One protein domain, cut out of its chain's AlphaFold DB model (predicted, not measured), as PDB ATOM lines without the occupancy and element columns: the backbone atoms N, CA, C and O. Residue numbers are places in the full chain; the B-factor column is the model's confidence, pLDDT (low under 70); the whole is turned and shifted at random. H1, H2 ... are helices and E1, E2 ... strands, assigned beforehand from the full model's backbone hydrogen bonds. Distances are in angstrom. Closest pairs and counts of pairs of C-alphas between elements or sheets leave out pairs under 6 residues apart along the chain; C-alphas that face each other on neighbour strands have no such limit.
ATOM      1  N   THR A 446     -31.494  19.495  -9.774       65.69
ATOM      2  CA  THR A 446     -32.820  20.061  -9.511       65.69
ATOM      3  C   THR A 446     -33.721  19.942 -10.750       65.69
ATOM      4  O   THR A 446     -33.304  20.339 -11.843       65.69
ATOM      5  N   PRO A 447     -34.949  19.395 -10.632       49.53
ATOM      6  CA  PRO A 447     -35.898  19.305 -11.743       49.53
ATOM      7  C   PRO A 447     -36.858  20.509 -11.828       49.53
ATOM      8  O   PRO A 447     -37.481  20.729 -12.866       49.53
ATOM      9  N   SER A 448     -37.010  21.278 -10.745       61.28
ATOM     10  CA  SER A 448     -38.043  22.307 -10.562       61.28
ATOM     11  C   SER A 448     -37.523  23.726 -10.832       61.28
ATOM     12  O   SER A 448     -36.390  23.931 -11.268       61.28
ATOM     13  N   ASP A 449     -38.377  24.747 -10.692       72.44
ATOM     14  CA  ASP A 449     -37.902  26.132 -10.604       72.44
ATOM     15  C   ASP A 449     -37.216  26.329  -9.247       72.44
ATOM     16  O   ASP A 449     -37.735  25.919  -8.212       72.44
ATOM     17  N   VAL A 450     -36.029  26.932  -9.269       82.56
ATOM     18  CA  VAL A 450     -35.190  27.145  -8.080       82.56
ATOM     19  C   VAL A 450     -35.465  28.510  -7.458       82.56
ATOM     20  O   VAL A 450     -35.376  28.675  -6.244       82.56
ATOM     21  N   PHE A 451     -35.814  29.481  -8.303       88.06
ATOM     22  CA  PHE A 451     -36.005  30.874  -7.945       88.06
ATOM     23  C   PHE A 451     -37.422  31.348  -8.278       88.06
ATOM     24  O   PHE A 451     -37.901  31.184  -9.405       88.06
ATOM     25  N   ILE A 452     -38.049  32.028  -7.318       86.94
ATOM     26  CA  ILE A 452     -39.357  32.684  -7.430       86.94
ATOM     27  C   ILE A 452     -39.132  34.185  -7.203       86.94
ATOM     28  O   ILE A 452     -39.455  34.748  -6.160       86.94
ATOM     29  N   ALA A 453     -38.507  34.824  -8.192       84.00
ATOM     30  CA  ALA A 453     -38.179  36.250  -8.190       84.00
ATOM     31  C   ALA A 453     -38.739  36.925  -9.463       84.00
ATOM     32  O   ALA A 453     -37.986  37.183 -10.410       84.00
ATOM     33  N   PRO A 454     -40.066  37.152  -9.556       75.38
ATOM     34  CA  PRO A 454     -40.687  37.776 -10.723       75.38
ATOM     35  C   PRO A 454     -40.210  39.225 -10.892       75.38
ATOM     36  O   PRO A 454     -40.064  39.962  -9.922       75.38
ATOM     37  N   GLY A 455     -39.936  39.636 -12.131       77.00
ATOM     38  CA  GLY A 455     -39.403  40.971 -12.439       77.00
ATOM     39  C   GLY A 455     -37.924  41.183 -12.089       77.00
ATOM     40  O   GLY A 455     -37.336  42.150 -12.570       77.00
ATOM     41  N   CYS A 456     -37.286  40.282 -11.333       86.38
ATOM     42  CA  CYS A 456     -35.843  40.350 -11.125       86.38
ATOM     43  C   CYS A 456     -35.086  40.050 -12.430       86.38
ATOM     44  O   CYS A 456     -35.518  39.254 -13.269       86.38
ATOM     45  N   SER A 457     -33.955  40.723 -12.633       88.81
ATOM     46  CA  SER A 457     -33.069  40.497 -13.775       88.81
ATOM     47  C   SER A 457     -31.633  40.805 -13.373       88.81
ATOM     48  O   SER A 457     -31.317  41.937 -13.012       88.81
ATOM     49  N   VAL A 458     -30.773  39.794 -13.465       91.50
ATOM     50  CA  VAL A 458     -29.382  39.794 -12.981       91.50
ATOM     51  C   VAL A 458     -28.455  39.239 -14.056       91.50
ATOM     52  O   VAL A 458     -28.911  38.506 -14.932       91.50
ATOM     53  N   ASN A 459     -27.170  39.588 -14.038       93.25
ATOM     54  CA  ASN A 459     -26.192  39.139 -15.039       93.25
ATOM     55  C   ASN A 459     -25.478  37.820 -14.676       93.25
ATOM     56  O   ASN A 459     -24.710  37.312 -15.496       93.25
ATOM     57  N   GLN A 460     -25.715  37.265 -13.482       93.75
ATOM     58  CA  GLN A 460     -25.079  36.041 -12.988       93.75
ATOM     59  C   GLN A 460     -25.951  35.272 -11.982       93.75
ATOM     60  O   GLN A 460     -26.837  35.845 -11.342       93.75
ATOM     61  N   ALA A 461     -25.659  33.981 -11.831       94.88
ATOM     62  CA  ALA A 461     -26.249  33.088 -10.835       94.88
ATOM     63  C   ALA A 461     -25.264  31.956 -10.484       94.88
ATOM     64  O   ALA A 461     -24.371  31.642 -11.273       94.88
ATOM     65  N   PHE A 462     -25.421  31.333  -9.319       95.44
ATOM     66  CA  PHE A 462     -24.461  30.390  -8.744       95.44
ATOM     67  C   PHE A 462     -25.136  29.082  -8.314       95.44
ATOM     68  O   PHE A 462     -26.303  29.086  -7.922       95.44
ATOM     69  N   ALA A 463     -24.375  27.989  -8.341       95.94
ATOM     70  CA  ALA A 463     -24.655  26.732  -7.653       95.94
ATOM     71  C   ALA A 463     -23.367  26.275  -6.947       95.94
ATOM     72  O   ALA A 463     -22.320  26.234  -7.590       95.94
ATOM     73  N   ALA A 464     -23.412  25.965  -5.653       94.06
ATOM     74  CA  ALA A 464     -22.219  25.660  -4.861       94.06
ATOM     75  C   ALA A 464     -22.454  24.528  -3.859       94.06
ATOM     76  O   ALA A 464     -23.504  24.486  -3.218       94.06
ATOM     77  N   ILE A 465     -21.480  23.628  -3.710       92.44
ATOM     78  CA  ILE A 465     -21.531  22.527  -2.738       92.44
ATOM     79  C   ILE A 465     -21.062  23.074  -1.382       92.44
ATOM     80  O   ILE A 465     -19.873  23.297  -1.183       92.44
ATOM     81  N   VAL A 466     -21.999  23.328  -0.464       88.69
ATOM     82  CA  VAL A 466     -21.728  24.018   0.815       88.69
ATOM     83  C   VAL A 466     -21.500  23.068   1.991       88.69
ATOM     84  O   VAL A 466     -20.847  23.442   2.961       88.69
ATOM     85  N   GLU A 467     -22.002  21.833   1.914       88.88
ATOM     86  CA  GLU A 467     -21.784  20.794   2.926       88.88
ATOM     87  C   GLU A 467     -21.392  19.482   2.229       88.88
ATOM     88  O   GLU A 467     -22.006  19.090   1.233       88.88
ATOM     89  N   GLY A 468     -20.362  18.807   2.750       85.94
ATOM     90  CA  GLY A 468     -19.875  17.525   2.223       85.94
ATOM     91  C   GLY A 468     -19.025  17.603   0.947       85.94
ATOM     92  O   GLY A 468     -18.848  16.570   0.303       85.94
ATOM     93  N   PHE A 469     -18.518  18.780   0.564       90.06
ATOM     94  CA  PHE A 469     -17.674  18.967  -0.626       90.06
ATOM     95  C   PHE A 469     -16.289  18.302  -0.499       90.06
ATOM     96  O   PHE A 469     -15.609  18.459   0.514       90.06
ATOM     97  N   ASP A 470     -15.869  17.606  -1.556       89.38
ATOM     98  CA  ASP A 470     -14.527  17.045  -1.741       89.38
ATOM     99  C   ASP A 470     -13.843  17.702  -2.964       89.38
ATOM    100  O   ASP A 470     -14.250  17.438  -4.101       89.38
ATOM    101  N   PRO A 471     -12.798  18.536  -2.776       87.06
ATOM    102  CA  PRO A 471     -12.136  19.248  -3.868       87.06
ATOM    103  C   PRO A 471     -11.261  18.361  -4.768       87.06
ATOM    104  O   PRO A 471     -10.850  18.824  -5.832       87.06
ATOM    105  N   GLU A 472     -10.980  17.106  -4.405       87.31
ATOM    106  CA  GLU A 472     -10.280  16.154  -5.282       87.31
ATOM    107  C   GLU A 472     -11.255  15.353  -6.162       87.31
ATOM    108  O   GLU A 472     -10.887  14.947  -7.268       87.31
ATOM    109  N   HIS A 473     -12.500  15.148  -5.707       86.38
ATOM    110  CA  HIS A 473     -13.420  14.181  -6.319       86.38
ATOM    111  C   HIS A 473     -14.765  14.727  -6.817       86.38
ATOM    112  O   HIS A 473     -15.355  14.087  -7.693       86.38
ATOM    113  N   ASP A 474     -15.277  15.842  -6.288       89.94
ATOM    114  CA  ASP A 474     -16.566  16.410  -6.700       89.94
ATOM    115  C   ASP A 474     -16.410  17.473  -7.795       89.94
ATOM    116  O   ASP A 474     -15.511  18.314  -7.758       89.94
ATOM    117  N   VAL A 475     -17.341  17.487  -8.750       90.81
ATOM    118  CA  VAL A 475     -17.421  18.488  -9.820       90.81
ATOM    119  C   VAL A 475     -18.886  18.819 -10.106       90.81
ATOM    120  O   VAL A 475     -19.683  17.916 -10.373       90.81
ATOM    121  N   LEU A 476     -19.246  20.109 -10.143       92.31
ATOM    122  CA  LEU A 476     -20.501  20.529 -10.777       92.31
ATOM    123  C   LEU A 476     -20.291  20.775 -12.279       92.31
ATOM    124  O   LEU A 476     -19.449  21.579 -12.692       92.31
ATOM    125  N   THR A 477     -21.065  20.077 -13.111       90.69
ATOM    126  CA  THR A 477     -20.954  20.118 -14.579       90.69
ATOM    127  C   THR A 477     -22.250  20.568 -15.246       90.69
ATOM    128  O   THR A 477     -23.322  20.561 -14.642       90.69
ATOM    129  N   VAL A 478     -22.153  20.988 -16.510       87.50
ATOM    130  CA  VAL A 478     -23.298  21.387 -17.344       87.50
ATOM    131  C   VAL A 478     -23.162  20.818 -18.762       87.50
ATOM    132  O   VAL A 478     -22.043  20.703 -19.272       87.50
ATOM    133  N   PRO A 479     -24.272  20.471 -19.441       77.56
ATOM    134  CA  PRO A 479     -24.251  20.056 -20.839       77.56
ATOM    135  C   PRO A 479     -23.955  21.255 -21.751       77.56
ATOM    136  O   PRO A 479     -24.807  22.123 -21.939       77.56
ATOM    137  N   ALA A 480     -22.757  21.297 -22.336       80.88
ATOM    138  CA  ALA A 480     -22.295  22.403 -23.171       80.88
ATOM    139  C   ALA A 480     -21.536  21.923 -24.416       80.88
ATOM    140  O   ALA A 480     -20.936  20.849 -24.414       80.88
ATOM    141  N   GLN A 481     -21.537  22.747 -25.466       76.38
ATOM    142  CA  GLN A 481     -20.811  22.498 -26.717       76.38
ATOM    143  C   GLN A 481     -19.286  22.586 -26.550       76.38
ATOM    144  O   GLN A 481     -18.550  21.952 -27.305       76.38
ATOM    145  N   SER A 482     -18.799  23.355 -25.571       86.81
ATOM    146  CA  SER A 482     -17.377  23.449 -25.238       86.81
ATOM    147  C   SER A 482     -17.145  23.409 -23.727       86.81
ATOM    148  O   SER A 482     -17.883  24.029 -22.959       86.81
ATOM    149  N   LYS A 483     -16.089  22.694 -23.322       93.06
ATOM    150  CA  LYS A 483     -15.549  22.597 -21.958       93.06
ATOM    151  C   LYS A 483     -14.038  22.830 -22.044       93.06
ATOM    152  O   LYS A 483     -13.371  22.163 -22.833       93.06
ATOM    153  N   GLN A 484     -13.501  23.766 -21.265       92.81
ATOM    154  CA  GLN A 484     -12.066  24.072 -21.209       92.81
ATOM    155  C   GLN A 484     -11.613  24.169 -19.750       92.81
ATOM    156  O   GLN A 484     -12.186  24.938 -18.984       92.81
ATOM    157  N   THR A 485     -10.585  23.411 -19.369       92.31
ATOM    158  CA  THR A 485     -10.035  23.395 -18.002       92.31
ATOM    159  C   THR A 485      -8.658  24.054 -17.976       92.31
ATOM    160  O   THR A 485      -7.809  23.754 -18.816       92.31
ATOM    161  N   MET A 486      -8.434  24.954 -17.019       89.50
ATOM    162  CA  MET A 486      -7.191  25.703 -16.833       89.50
ATOM    163  C   MET A 486      -6.949  25.938 -15.337       89.50
ATOM    164  O   MET A 486      -7.694  26.671 -14.686       89.50
ATOM    165  N   ALA A 487      -5.889  25.322 -14.799       90.06
ATOM    166  CA  ALA A 487      -5.658  25.212 -13.354       90.06
ATOM    167  C   ALA A 487      -6.920  24.686 -12.632       90.06
ATOM    168  O   ALA A 487      -7.510  23.714 -13.101       90.06
ATOM    169  N   MET A 488      -7.351  25.310 -11.529       87.56
ATOM    170  CA  MET A 488      -8.556  24.901 -10.795       87.56
ATOM    171  C   MET A 488      -9.886  25.296 -11.462       87.56
ATOM    172  O   MET A 488     -10.946  24.943 -10.952       87.56
ATOM    173  N   PHE A 489      -9.867  26.017 -12.588       92.50
ATOM    174  CA  PHE A 489     -11.087  26.492 -13.244       92.50
ATOM    175  C   PHE A 489     -11.486  25.624 -14.437       92.50
ATOM    176  O   PHE A 489     -10.648  25.254 -15.257       92.50
ATOM    177  N   THR A 490     -12.786  25.368 -14.593       95.62
ATOM    178  CA  THR A 490     -13.348  24.781 -15.821       95.62
ATOM    179  C   THR A 490     -14.462  25.656 -16.378       95.62
ATOM    180  O   THR A 490     -15.504  25.820 -15.748       95.62
ATOM    181  N   GLN A 491     -14.243  26.208 -17.568       96.62
ATOM    182  CA  GLN A 491     -15.192  27.048 -18.289       96.62
ATOM    183  C   GLN A 491     -16.046  26.212 -19.252       96.62
ATOM    184  O   GLN A 491     -15.545  25.324 -19.944       96.62
ATOM    185  N   TYR A 492     -17.329  26.555 -19.334       93.50
ATOM    186  CA  TYR A 492     -18.327  25.982 -20.228       93.50
ATOM    187  C   TYR A 492     -18.931  27.083 -21.111       93.50
ATOM    188  O   TYR A 492     -19.262  28.167 -20.619       93.50
ATOM    189  N   SER A 493     -19.099  26.810 -22.405       90.00
ATOM    190  CA  SER A 493     -19.732  27.733 -23.357       90.00
ATOM    191  C   SER A 493     -20.568  26.995 -24.406       90.00
ATOM    192  O   SER A 493     -20.349  25.814 -24.688       90.00
ATOM    193  N   GLY A 494     -21.584  27.681 -24.942       77.38
ATOM    194  CA  GLY A 494     -22.625  27.038 -25.750       77.38
ATOM    195  C   GLY A 494     -23.426  26.026 -24.925       77.38
ATOM    196  O   GLY A 494     -23.539  24.866 -25.313       77.38
ATOM    197  N   ILE A 495     -23.905  26.439 -23.748       78.25
ATOM    198  CA  ILE A 495     -24.662  25.582 -22.825       78.25
ATOM    199  C   ILE A 495     -26.035  25.259 -23.436       78.25
ATOM    200  O   ILE A 495     -26.736  26.146 -23.930       78.25
ATOM    201  N   ASN A 496     -26.420  23.983 -23.412       72.12
ATOM    202  CA  ASN A 496     -27.631  23.501 -24.069       72.12
ATOM    203  C   ASN A 496     -28.891  24.178 -23.501       72.12
ATOM    204  O   ASN A 496     -29.039  24.346 -22.293       72.12
ATOM    205  N   ASN A 497     -29.826  24.528 -24.389       65.50
ATOM    206  CA  ASN A 497     -31.106  25.180 -24.081       65.50
ATOM    207  C   ASN A 497     -31.012  26.569 -23.400       65.50
ATOM    208  O   ASN A 497     -32.037  27.092 -22.944       65.50
ATOM    209  N   LEU A 498     -29.829  27.201 -23.388       74.62
ATOM    210  CA  LEU A 498     -29.599  28.578 -22.927       74.62
ATOM    211  C   LEU A 498     -29.215  29.522 -24.091       74.62
ATOM    212  O   LEU A 498     -28.823  29.057 -25.163       74.62
ATOM    213  N   PRO A 499     -29.323  30.856 -23.919       78.81
ATOM    214  CA  PRO A 499     -28.809  31.819 -24.894       78.81
ATOM    215  C   PRO A 499     -27.280  31.699 -25.071       78.81
ATOM    216  O   PRO A 499     -26.586  31.535 -24.068       78.81
ATOM    217  N   PRO A 500     -26.716  31.893 -26.283       78.19
ATOM    218  CA  PRO A 500     -25.264  31.823 -26.518       78.19
ATOM    219  C   PRO A 500     -24.405  32.847 -25.753       78.19
ATOM    220  O   PRO A 500     -23.180  32.745 -25.764       78.19
ATOM    221  N   SER A 501     -25.018  33.845 -25.106       85.31
ATOM    222  CA  SER A 501     -24.322  34.762 -24.201       85.31
ATOM    223  C   SER A 501     -24.138  34.216 -22.779       85.31
ATOM    224  O   SER A 501     -23.400  34.816 -22.002       85.31
ATOM    225  N   VAL A 502     -24.767  33.091 -22.416       88.94
ATOM    226  CA  VAL A 502     -24.611  32.472 -21.091       88.94
ATOM    227  C   VAL A 502     -23.466  31.461 -21.110       88.94
ATOM    228  O   VAL A 502     -23.535  30.427 -21.776       88.94
ATOM    229  N   ASN A 503     -22.433  31.757 -20.326       94.88
ATOM    230  CA  ASN A 503     -21.332  30.850 -20.007       94.88
ATOM    231  C   ASN A 503     -21.435  30.398 -18.542       94.88
ATOM    232  O   ASN A 503     -22.180  30.982 -17.750       94.88
ATOM    233  N   ALA A 504     -20.638  29.397 -18.167       96.69
ATOM    234  CA  ALA A 504     -20.415  29.038 -16.770       96.69
ATOM    235  C   ALA A 504     -18.935  28.761 -16.488       96.69
ATOM    236  O   ALA A 504     -18.204  28.344 -17.385       96.69
ATOM    237  N   THR A 505     -18.509  28.953 -15.241       96.31
ATOM    238  CA  THR A 505     -17.176  28.587 -14.751       96.31
ATOM    239  C   THR A 505     -17.300  27.872 -13.410       96.31
ATOM    240  O   THR A 505     -17.861  28.418 -12.464       96.31
ATOM    241  N   TRP A 506     -16.762  26.659 -13.343       95.44
ATOM    242  CA  TRP A 506     -16.542  25.886 -12.120       95.44
ATOM    243  C   TRP A 506     -15.190  26.251 -11.496       95.44
ATOM    244  O   TRP A 506     -14.218  26.409 -12.241       95.44
ATOM    245  N   ASN A 507     -15.116  26.341 -10.165       92.75
ATOM    246  CA  ASN A 507     -13.870  26.384  -9.398       92.75
ATOM    247  C   ASN A 507     -13.744  25.134  -8.507       92.75
ATOM    248  O   ASN A 507     -14.536  24.940  -7.588       92.75
ATOM    249  N   GLN A 508     -12.711  24.332  -8.766       90.25
ATOM    250  CA  GLN A 508     -12.415  23.075  -8.075       90.25
ATOM    251  C   GLN A 508     -11.959  23.259  -6.615       90.25
ATOM    252  O   GLN A 508     -12.058  22.316  -5.843       90.25
ATOM    253  N   LEU A 509     -11.458  24.439  -6.223       87.81
ATOM    254  CA  LEU A 509     -11.034  24.683  -4.834       87.81
ATOM    255  C   LEU A 509     -12.200  25.073  -3.917       87.81
ATOM    256  O   LEU A 509     -12.244  24.631  -2.773       87.81
ATOM    257  N   ASP A 510     -13.134  25.878  -4.427       85.38
ATOM    258  CA  ASP A 510     -14.175  26.518  -3.611       85.38
ATOM    259  C   ASP A 510     -15.519  25.760  -3.679       85.38
ATOM    260  O   ASP A 510     -16.437  26.060  -2.921       85.38
ATOM    261  N   GLY A 511     -15.676  24.826  -4.627       91.88
ATOM    262  CA  GLY A 511     -16.916  24.069  -4.834       91.88
ATOM    263  C   GLY A 511     -18.029  24.842  -5.554       91.88
ATOM    264  O   GLY A 511     -19.199  24.468  -5.453       91.88
ATOM    265  N   ILE A 512     -17.684  25.921  -6.272       93.25
ATOM    266  CA  ILE A 512     -18.629  26.901  -6.840       93.25
ATOM    267  C   ILE A 512     -18.698  26.814  -8.374       93.25
ATOM    268  O   ILE A 512     -17.696  26.975  -9.073       93.25
ATOM    269  N   LEU A 513     -19.913  26.667  -8.914       96.38
ATOM    270  CA  LEU A 513     -20.264  26.855 -10.323       96.38
ATOM    271  C   LEU A 513     -20.978  28.202 -10.515       96.38
ATOM    272  O   LEU A 513     -22.131  28.372 -10.118       96.38
ATOM    273  N   ARG A 514     -20.322  29.155 -11.179       96.12
ATOM    274  CA  ARG A 514     -20.883  30.473 -11.518       96.12
ATOM    275  C   ARG A 514     -21.330  30.513 -12.976       96.12
ATOM    276  O   ARG A 514     -20.490  30.441 -13.871       96.12
ATOM    277  N   PHE A 515     -22.619  30.717 -13.228       97.06
ATOM    278  CA  PHE A 515     -23.144  31.113 -14.537       97.06
ATOM    279  C   PHE A 515     -23.124  32.637 -14.688       97.06
ATOM    280  O   PHE A 515     -23.385  33.365 -13.730       97.06
ATOM    281  N   TYR A 516     -22.856  33.134 -15.895       95.81
ATOM    282  CA  TYR A 516     -22.798  34.570 -16.170       95.81
ATOM    283  C   TYR A 516     -23.095  34.908 -17.639       95.81
ATOM    284  O   TYR A 516     -22.798  34.136 -18.553       95.81
ATOM    285  N   SER A 517     -23.657  36.098 -17.862       94.19
ATOM    286  CA  SER A 517     -23.749  36.733 -19.180       94.19
ATOM    287  C   SER A 517     -22.368  37.260 -19.588       94.19
ATOM    288  O   SER A 517     -21.771  38.091 -18.902       94.19
ATOM    289  N   ASN A 518     -21.853  36.791 -20.726       92.12
ATOM    290  CA  ASN A 518     -20.571  37.232 -21.284       92.12
ATOM    291  C   ASN A 518     -20.620  38.662 -21.860       92.12
ATOM    292  O   ASN A 518     -19.583  39.309 -21.988       92.12
ATOM    293  N   ASP A 519     -21.820  39.175 -22.133       92.31
ATOM    294  CA  ASP A 519     -22.103  40.545 -22.557       92.31
ATOM    295  C   ASP A 519     -22.546  41.469 -21.402       92.31
ATOM    296  O   ASP A 519     -22.981  42.595 -21.646       92.31
ATOM    297  N   ASN A 520     -22.412  41.010 -20.148       87.25
ATOM    298  CA  ASN A 520     -22.785  41.692 -18.899       87.25
ATOM    299  C   ASN A 520     -24.236  42.216 -18.838       87.25
ATOM    300  O   ASN A 520     -24.544  43.101 -18.036       87.25
ATOM    301  N   LYS A 521     -25.146  41.681 -19.656       89.94
ATOM    302  CA  LYS A 521     -26.566  42.040 -19.626       89.94
ATOM    303  C   LYS A 521     -27.285  41.314 -18.495       89.94
ATOM    304  O   LYS A 521     -27.088  40.123 -18.268       89.94
ATOM    305  N   ASN A 522     -28.198  42.027 -17.845       90.62
ATOM    306  CA  ASN A 522     -29.131  41.416 -16.908       90.62
ATOM    307  C   ASN A 522     -30.139  40.548 -17.673       90.62
ATOM    308  O   ASN A 522     -30.804  41.022 -18.595       90.62
ATOM    309  N   LEU A 523     -30.250  39.282 -17.278       88.00
ATOM    310  CA  LEU A 523     -31.174  38.293 -17.825       88.00
ATOM    311  C   LEU A 523     -32.254  37.961 -16.781       88.00
ATOM    312  O   LEU A 523     -31.951  37.942 -15.582       88.00
ATOM    313  N   PRO A 524     -33.503  37.698 -17.204       86.94
ATOM    314  CA  PRO A 524     -34.606  37.440 -16.287       86.94
ATOM    315  C   PRO A 524     -34.535  36.031 -15.683       86.94
ATOM    316  O   PRO A 524     -33.956  35.108 -16.263       86.94
ATOM    317  N   THR A 525     -35.177  35.862 -14.527       85.62
ATOM    318  CA  THR A 525     -35.179  34.651 -13.685       85.62
ATOM    319  C   THR A 525     -35.414  33.333 -14.444       85.62
ATOM    320  O   THR A 525     -34.777  32.328 -14.137       85.62
ATOM    321  N   GLN A 526     -36.242  33.325 -15.495       80.00
ATOM    322  CA  GLN A 526     -36.536  32.137 -16.316       80.00
ATOM    323  C   GLN A 526     -35.335  31.621 -17.138       80.00
ATOM    324  O   GLN A 526     -35.348  30.476 -17.599       80.00
ATOM    325  N   ILE A 527     -34.294  32.436 -17.356       81.81
ATOM    326  CA  ILE A 527     -33.027  31.959 -17.935       81.81
ATOM    327  C   ILE A 527     -32.217  31.221 -16.866       81.81
ATOM    328  O   ILE A 527     -31.703  30.133 -17.116       81.81
ATOM    329  N   TRP A 528     -32.156  31.781 -15.658       89.31
ATOM    330  CA  TRP A 528     -31.380  31.229 -14.551       89.31
ATOM    331  C   TRP A 528     -31.994  29.940 -13.988       89.31
ATOM    332  O   TRP A 528     -31.253  28.995 -13.745       89.31
ATOM    333  N   ASN A 529     -33.325  29.815 -13.905       82.81
ATOM    334  CA  ASN A 529     -33.971  28.537 -13.557       82.81
ATOM    335  C   ASN A 529     -33.658  27.428 -14.579       82.81
ATOM    336  O   ASN A 529     -33.343  26.303 -14.188       82.81
ATOM    337  N   ARG A 530     -33.648  27.737 -15.888       77.69
ATOM    338  CA  ARG A 530     -33.186  26.783 -16.916       77.69
ATOM    339  C   ARG A 530     -31.714  26.415 -16.749       77.69
ATOM    340  O   ARG A 530     -31.359  25.260 -16.969       77.69
ATOM    341  N   ALA A 531     -30.875  27.367 -16.344       81.75
ATOM    342  CA  ALA A 531     -29.468  27.112 -16.069       81.75
ATOM    343  C   ALA A 531     -29.287  26.167 -14.866       81.75
ATOM    344  O   ALA A 531     -28.574  25.174 -14.999       81.75
ATOM    345  N   MET A 532     -29.992  26.387 -13.749       86.94
ATOM    346  CA  MET A 532     -29.885  25.522 -12.563       86.94
ATOM    347  C   MET A 532     -30.360  24.085 -12.831       86.94
ATOM    348  O   MET A 532     -29.674  23.145 -12.443       86.94
ATOM    349  N   ARG A 533     -31.446  23.895 -13.600       77.94
ATOM    350  CA  ARG A 533     -31.891  22.561 -14.070       77.94
ATOM    351  C   ARG A 533     -30.866  21.832 -14.953       77.94
ATOM    352  O   ARG A 533     -30.959  20.618 -15.137       77.94
ATOM    353  N   SER A 534     -29.898  22.553 -15.527       75.69
ATOM    354  CA  SER A 534     -28.818  21.961 -16.329       75.69
ATOM    355  C   SER A 534     -27.595  21.539 -15.501       75.69
ATOM    356  O   SER A 534     -26.763  20.794 -16.019       75.69
ATOM    357  N   VAL A 535     -27.487  21.985 -14.241       88.31
ATOM    358  CA  VAL A 535     -26.379  21.630 -13.342       88.31
ATOM    359  C   VAL A 535     -26.478  20.165 -12.955       88.31
ATOM    360  O   VAL A 535     -27.557  19.671 -12.637       88.31
ATOM    361  N   ARG A 536     -25.336  19.485 -12.952       85.62
ATOM    362  CA  ARG A 536     -25.179  18.088 -12.556       85.62
ATOM    363  C   ARG A 536     -24.068  17.955 -11.535       85.62
ATOM    364  O   ARG A 536     -23.117  18.729 -11.576       85.62
ATOM    365  N   LEU A 537     -24.171  16.949 -10.675       85.50
ATOM    366  CA  LEU A 537     -23.105  16.558  -9.761       85.50
ATOM    367  C   LEU A 537     -22.424  15.290 -10.281       85.50
ATOM    368  O   LEU A 537     -23.059  14.243 -10.417       85.50
ATOM    369  N   GLU A 538     -21.127  15.387 -10.540       84.00
ATOM    370  CA  GLU A 538     -20.231  14.258 -10.776       84.00
ATOM    371  C   GLU A 538     -19.353  14.100  -9.524       84.00
ATOM    372  O   GLU A 538     -18.799  15.079  -9.036       84.00
ATOM    373  N   SER A 539     -19.250  12.888  -8.972       79.19
ATOM    374  CA  SER A 539     -18.408  12.606  -7.800       79.19
ATOM    375  C   SER A 539     -17.646  11.305  -8.022       79.19
ATOM    376  O   SER A 539     -18.248  10.238  -8.172       79.19
ATOM    377  N   LEU A 540     -16.318  11.390  -8.086       69.88
ATOM    378  CA  LEU A 540     -15.435  10.257  -8.386       69.88
ATOM    379  C   LEU A 540     -15.039   9.449  -7.140       69.88
ATOM    380  O   LEU A 540     -14.466   8.368  -7.266       69.88
ATOM    381  N   ALA A 541     -15.378   9.936  -5.946       70.19
ATOM    382  CA  ALA A 541     -15.009   9.313  -4.683       70.19
ATOM    383  C   ALA A 541     -15.661   7.930  -4.504       70.19
ATOM    384  O   ALA A 541     -16.854   7.736  -4.774       70.19
ATOM    385  N   THR A 542     -14.884   6.967  -4.006       64.75
ATOM    386  CA  THR A 542     -15.370   5.647  -3.569       64.75
ATOM    387  C   THR A 542     -15.966   5.703  -2.163       64.75
ATOM    388  O   THR A 542     -17.019   5.117  -1.936       64.75
ATOM    389  N   ASN A 543     -15.344   6.477  -1.268       63.81
ATOM    390  CA  ASN A 543     -15.863   6.837   0.050       63.81
ATOM    391  C   ASN A 543     -16.340   8.293  -0.004       63.81
ATOM    392  O   ASN A 543     -15.528   9.184  -0.227       63.81
ATOM    393  N   TYR A 544     -17.632   8.542   0.185       65.75
ATOM    394  CA  TYR A 544     -18.237   9.871   0.053       65.75
ATOM    395  C   TYR A 544     -19.178  10.161   1.225       65.75
ATOM    396  O   TYR A 544     -19.739   9.240   1.818       65.75
ATOM    397  N   SER A 545     -19.376  11.442   1.547       69.62
ATOM    398  CA  SER A 545     -20.446  11.874   2.454       69.62
ATOM    399  C   SER A 545     -21.796  11.391   1.930       69.62
ATOM    400  O   SER A 545     -22.105  11.621   0.761       69.62
ATOM    401  N   ILE A 546     -22.574  10.719   2.787       69.56
ATOM    402  CA  ILE A 546     -23.881  10.130   2.435       69.56
ATOM    403  C   ILE A 546     -24.815  11.201   1.863       69.56
ATOM    404  O   ILE A 546     -25.515  10.950   0.889       69.56
ATOM    405  N   GLU A 547     -24.752  12.412   2.413       79.75
ATOM    406  CA  GLU A 547     -25.431  13.590   1.890       79.75
ATOM    407  C   GLU A 547     -24.417  14.658   1.451       79.75
ATOM    408  O   GLU A 547     -23.349  14.810   2.054       79.75
ATOM    409  N   LYS A 548     -24.775  15.429   0.419       85.31
ATOM    410  CA  LYS A 548     -24.126  16.700   0.060       85.31
ATOM    411  C   LYS A 548     -25.191  17.778  -0.116       85.31
ATOM    412  O   LYS A 548     -26.219  17.522  -0.744       85.31
ATOM    413  N   LYS A 549     -24.951  18.986   0.393       89.38
ATOM    414  CA  LYS A 549     -25.888  20.115   0.265       89.38
ATOM    415  C   LYS A 549     -25.390  21.105  -0.773       89.38
ATOM    416  O   LYS A 549     -24.244  21.547  -0.711       89.38
ATOM    417  N   ILE A 550     -26.266  21.479  -1.700       92.12
ATOM    418  CA  ILE A 550     -25.980  22.448  -2.756       92.12
ATOM    419  C   ILE A 550     -26.879  23.667  -2.587       92.12
ATOM    420  O   ILE A 550     -28.103  23.536  -2.548       92.12
ATOM    421  N   VAL A 551     -26.279  24.856  -2.517       94.00
ATOM    422  CA  VAL A 551     -26.989  26.141  -2.520       94.00
ATOM    423  C   VAL A 551     -26.956  26.740  -3.919       94.00
ATOM    424  O   VAL A 551     -25.907  26.840  -4.552       94.00
ATOM    425  N   PHE A 552     -28.120  27.174  -4.390       94.88
ATOM    426  CA  PHE A 552     -28.312  27.911  -5.629       94.88
ATOM    427  C   PHE A 552     -28.692  29.357  -5.316       94.88
ATOM    428  O   PHE A 552     -29.466  29.602  -4.392       94.88
ATOM    429  N   SER A 553     -28.205  30.323  -6.094       94.19
ATOM    430  CA  SER A 553     -28.445  31.748  -5.813       94.19
ATOM    431  C   SER A 553     -28.419  32.652  -7.053       94.19
ATOM    432  O   SER A 553     -27.644  32.440  -7.985       94.19
ATOM    433  N   LEU A 554     -29.290  33.666  -7.073       92.44
ATOM    434  CA  LEU A 554     -29.316  34.753  -8.058       92.44
ATOM    435  C   LEU A 554     -28.480  35.948  -7.592       92.44
ATOM    436  O   LEU A 554     -28.528  36.327  -6.424       92.44
ATOM    437  N   GLY A 555     -27.826  36.629  -8.535       90.31
ATOM    438  CA  GLY A 555     -27.210  37.936  -8.299       90.31
ATOM    439  C   GLY A 555     -25.837  37.852  -7.639       90.31
ATOM    440  O   GLY A 555     -24.878  38.337  -8.228       90.31
ATOM    441  N   GLU A 556     -25.728  37.196  -6.483       90.19
ATOM    442  CA  GLU A 556     -24.467  36.847  -5.811       90.19
ATOM    443  C   GLU A 556     -24.543  35.467  -5.151       90.19
ATOM    444  O   GLU A 556     -25.625  34.899  -5.019       90.19
ATOM    445  N   GLU A 794     -25.873   8.011  -2.210       62.44
ATOM    446  CA  GLU A 794     -26.056   6.594  -2.552       62.44
ATOM    447  C   GLU A 794     -27.087   6.472  -3.684       62.44
ATOM    448  O   GLU A 794     -26.812   5.878  -4.734       62.44
ATOM    449  N   ILE A 795     -28.235   7.137  -3.517       57.09
ATOM    450  CA  ILE A 795     -29.300   7.236  -4.519       57.09
ATOM    451  C   ILE A 795     -28.780   7.923  -5.787       57.09
ATOM    452  O   ILE A 795     -28.972   7.393  -6.883       57.09
ATOM    453  N   HIS A 796     -28.080   9.058  -5.676       68.69
ATOM    454  CA  HIS A 796     -27.524   9.766  -6.839       68.69
ATOM    455  C   HIS A 796     -26.509   8.903  -7.599       68.69
ATOM    456  O   HIS A 796     -26.629   8.713  -8.812       68.69
ATOM    457  N   ASN A 797     -25.546   8.296  -6.896       68.19
ATOM    458  CA  ASN A 797     -24.525   7.456  -7.527       68.19
ATOM    459  C   ASN A 797     -25.118   6.232  -8.240       68.19
ATOM    460  O   ASN A 797     -24.630   5.879  -9.315       68.19
ATOM    461  N   LYS A 798     -26.190   5.630  -7.707       56.91
ATOM    462  CA  LYS A 798     -26.910   4.499  -8.324       56.91
ATOM    463  C   LYS A 798     -27.439   4.806  -9.733       56.91
ATOM    464  O   LYS A 798     -27.515   3.896 -10.561       56.91
ATOM    465  N   TYR A 799     -27.784   6.061 -10.023       54.47
ATOM    466  CA  TYR A 799     -28.236   6.481 -11.356       54.47
ATOM    467  C   TYR A 799     -27.125   7.117 -12.203       54.47
ATOM    468  O   TYR A 799     -27.165   6.984 -13.430       54.47
ATOM    469  N   CYS A 800     -26.140   7.761 -11.568       61.44
ATOM    470  CA  CYS A 800     -25.198   8.670 -12.232       61.44
ATOM    471  C   CYS A 800     -23.756   8.194 -12.373       61.44
ATOM    472  O   CYS A 800     -23.077   8.651 -13.296       61.44
ATOM    473  N   LYS A 801     -23.272   7.264 -11.542       59.38
ATOM    474  CA  LYS A 801     -21.983   6.625 -11.824       59.38
ATOM    475  C   LYS A 801     -22.167   5.676 -13.006       59.38
ATOM    476  O   LYS A 801     -22.997   4.766 -12.971       59.38
TER     477      LYS A 801
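This is residues 446 to 556 and 794 to 801 of the 804 residues of a protein of Puniceispirillum marinum (strain IMCC1322) (UniProt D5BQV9). One twisted, curled sheet of six strands makes a wall, with the short helix H1 and a small two-stranded ribbon of E2 and E7 over its hollow face and no named element over the other face. H2, a separate short piece after the cut, sits beyond the ribbon near one end of the longest axis, while the unnamed stretch of residues 446 to 459 reaches the other end at Gly 455. The printed part has 119 residues, with eight named strands and two named helices in the order E1 E2 E3 E4 E5 E6 H1 E7 E8 H2. The large sheet runs E3, E4, E5, E6, E1, E8, and both sheets are antiparallel throughout; the class is mixed, helices and strands. The whole is compact, with a radius of gyration of the C-alphas of 14.1 A and spans of 42 by 31 by 23 A.

Residues 446 to 459 hold no named element, but residues 457 to 458 pair antiparallel with residues 523 to 524. E1, residues 460 to 467, is an inner strand of the large sheet. A short link leads to E2, residues 474 to 477, which is near E1. E3, residues 480 to 486, is an edge strand and forms a hairpin with E4, residues 489 to 495, where N 484 and O 491 are 2.9 A apart. E4 and E5, residues 502 to 507, form a second hairpin, with N 492 and O 504 at 2.8 A. E5 and E6, residues 512 to 517, form a third, with N 505 and O 514 at 2.8 A. These four strands, E3 to E6, make a meander, each the antiparallel neighbour of the one before. E6 is also the antiparallel neighbour of E1, at 174 degrees between their directions, with N 513 and O 463 at 2.8 A. The closest C-alphas of E2 and E6 are those of Leu 476 and Leu 513, 6.3 A apart. H1, residues 525 to 532, is on the large sheet; its closest C-alphas with E1 are those of Trp 528 and Ala 461, 6.6 A apart. E7, residues 536 to 539, is the antiparallel neighbour of E2, with N 475 and O 538 at 2.8 A, and is apart from E1. E8, residues 547 to 554, is the other edge strand, antiparallel to E1 at 159 degrees, with N 464 and O 551 at 2.9 A. H2, residues 794 to 800, is not on the large sheet; its closest C-alphas with E7 are those of Cys 800 and Glu 538, 7.6 A apart. The O i to N i+4 pairs within hydrogen-bond range are 3 of 4 in H1 and 2 of 3 in H2.

E1 begins at C-alpha 460, at (-25.079, 36.041, -12.988), and is 22.3 A long. E3 measures 16.7 A, E4 16.6 A, E5 17.0 A and E6 16.6 A. H1 spans 10.6 A from C-alpha 525, at (-35.179, 34.651, -13.685). E8 is 23.7 A long and ends at C-alpha 554, at (-29.316, 34.753, -8.058).

The two C-alphas farthest apart are those of Gly 455 and Thr 542, at 43.6 A. Residues 557 to 793 are not printed, and C-alphas 556 and 794 are 30.5 A apart across this cut. Of the links that are printed whole, none is long. The mean pLDDT of the printed part is 84.0; residues 446 to 448, 497, 540, 542 to 546 and 794 to 801 are under 70.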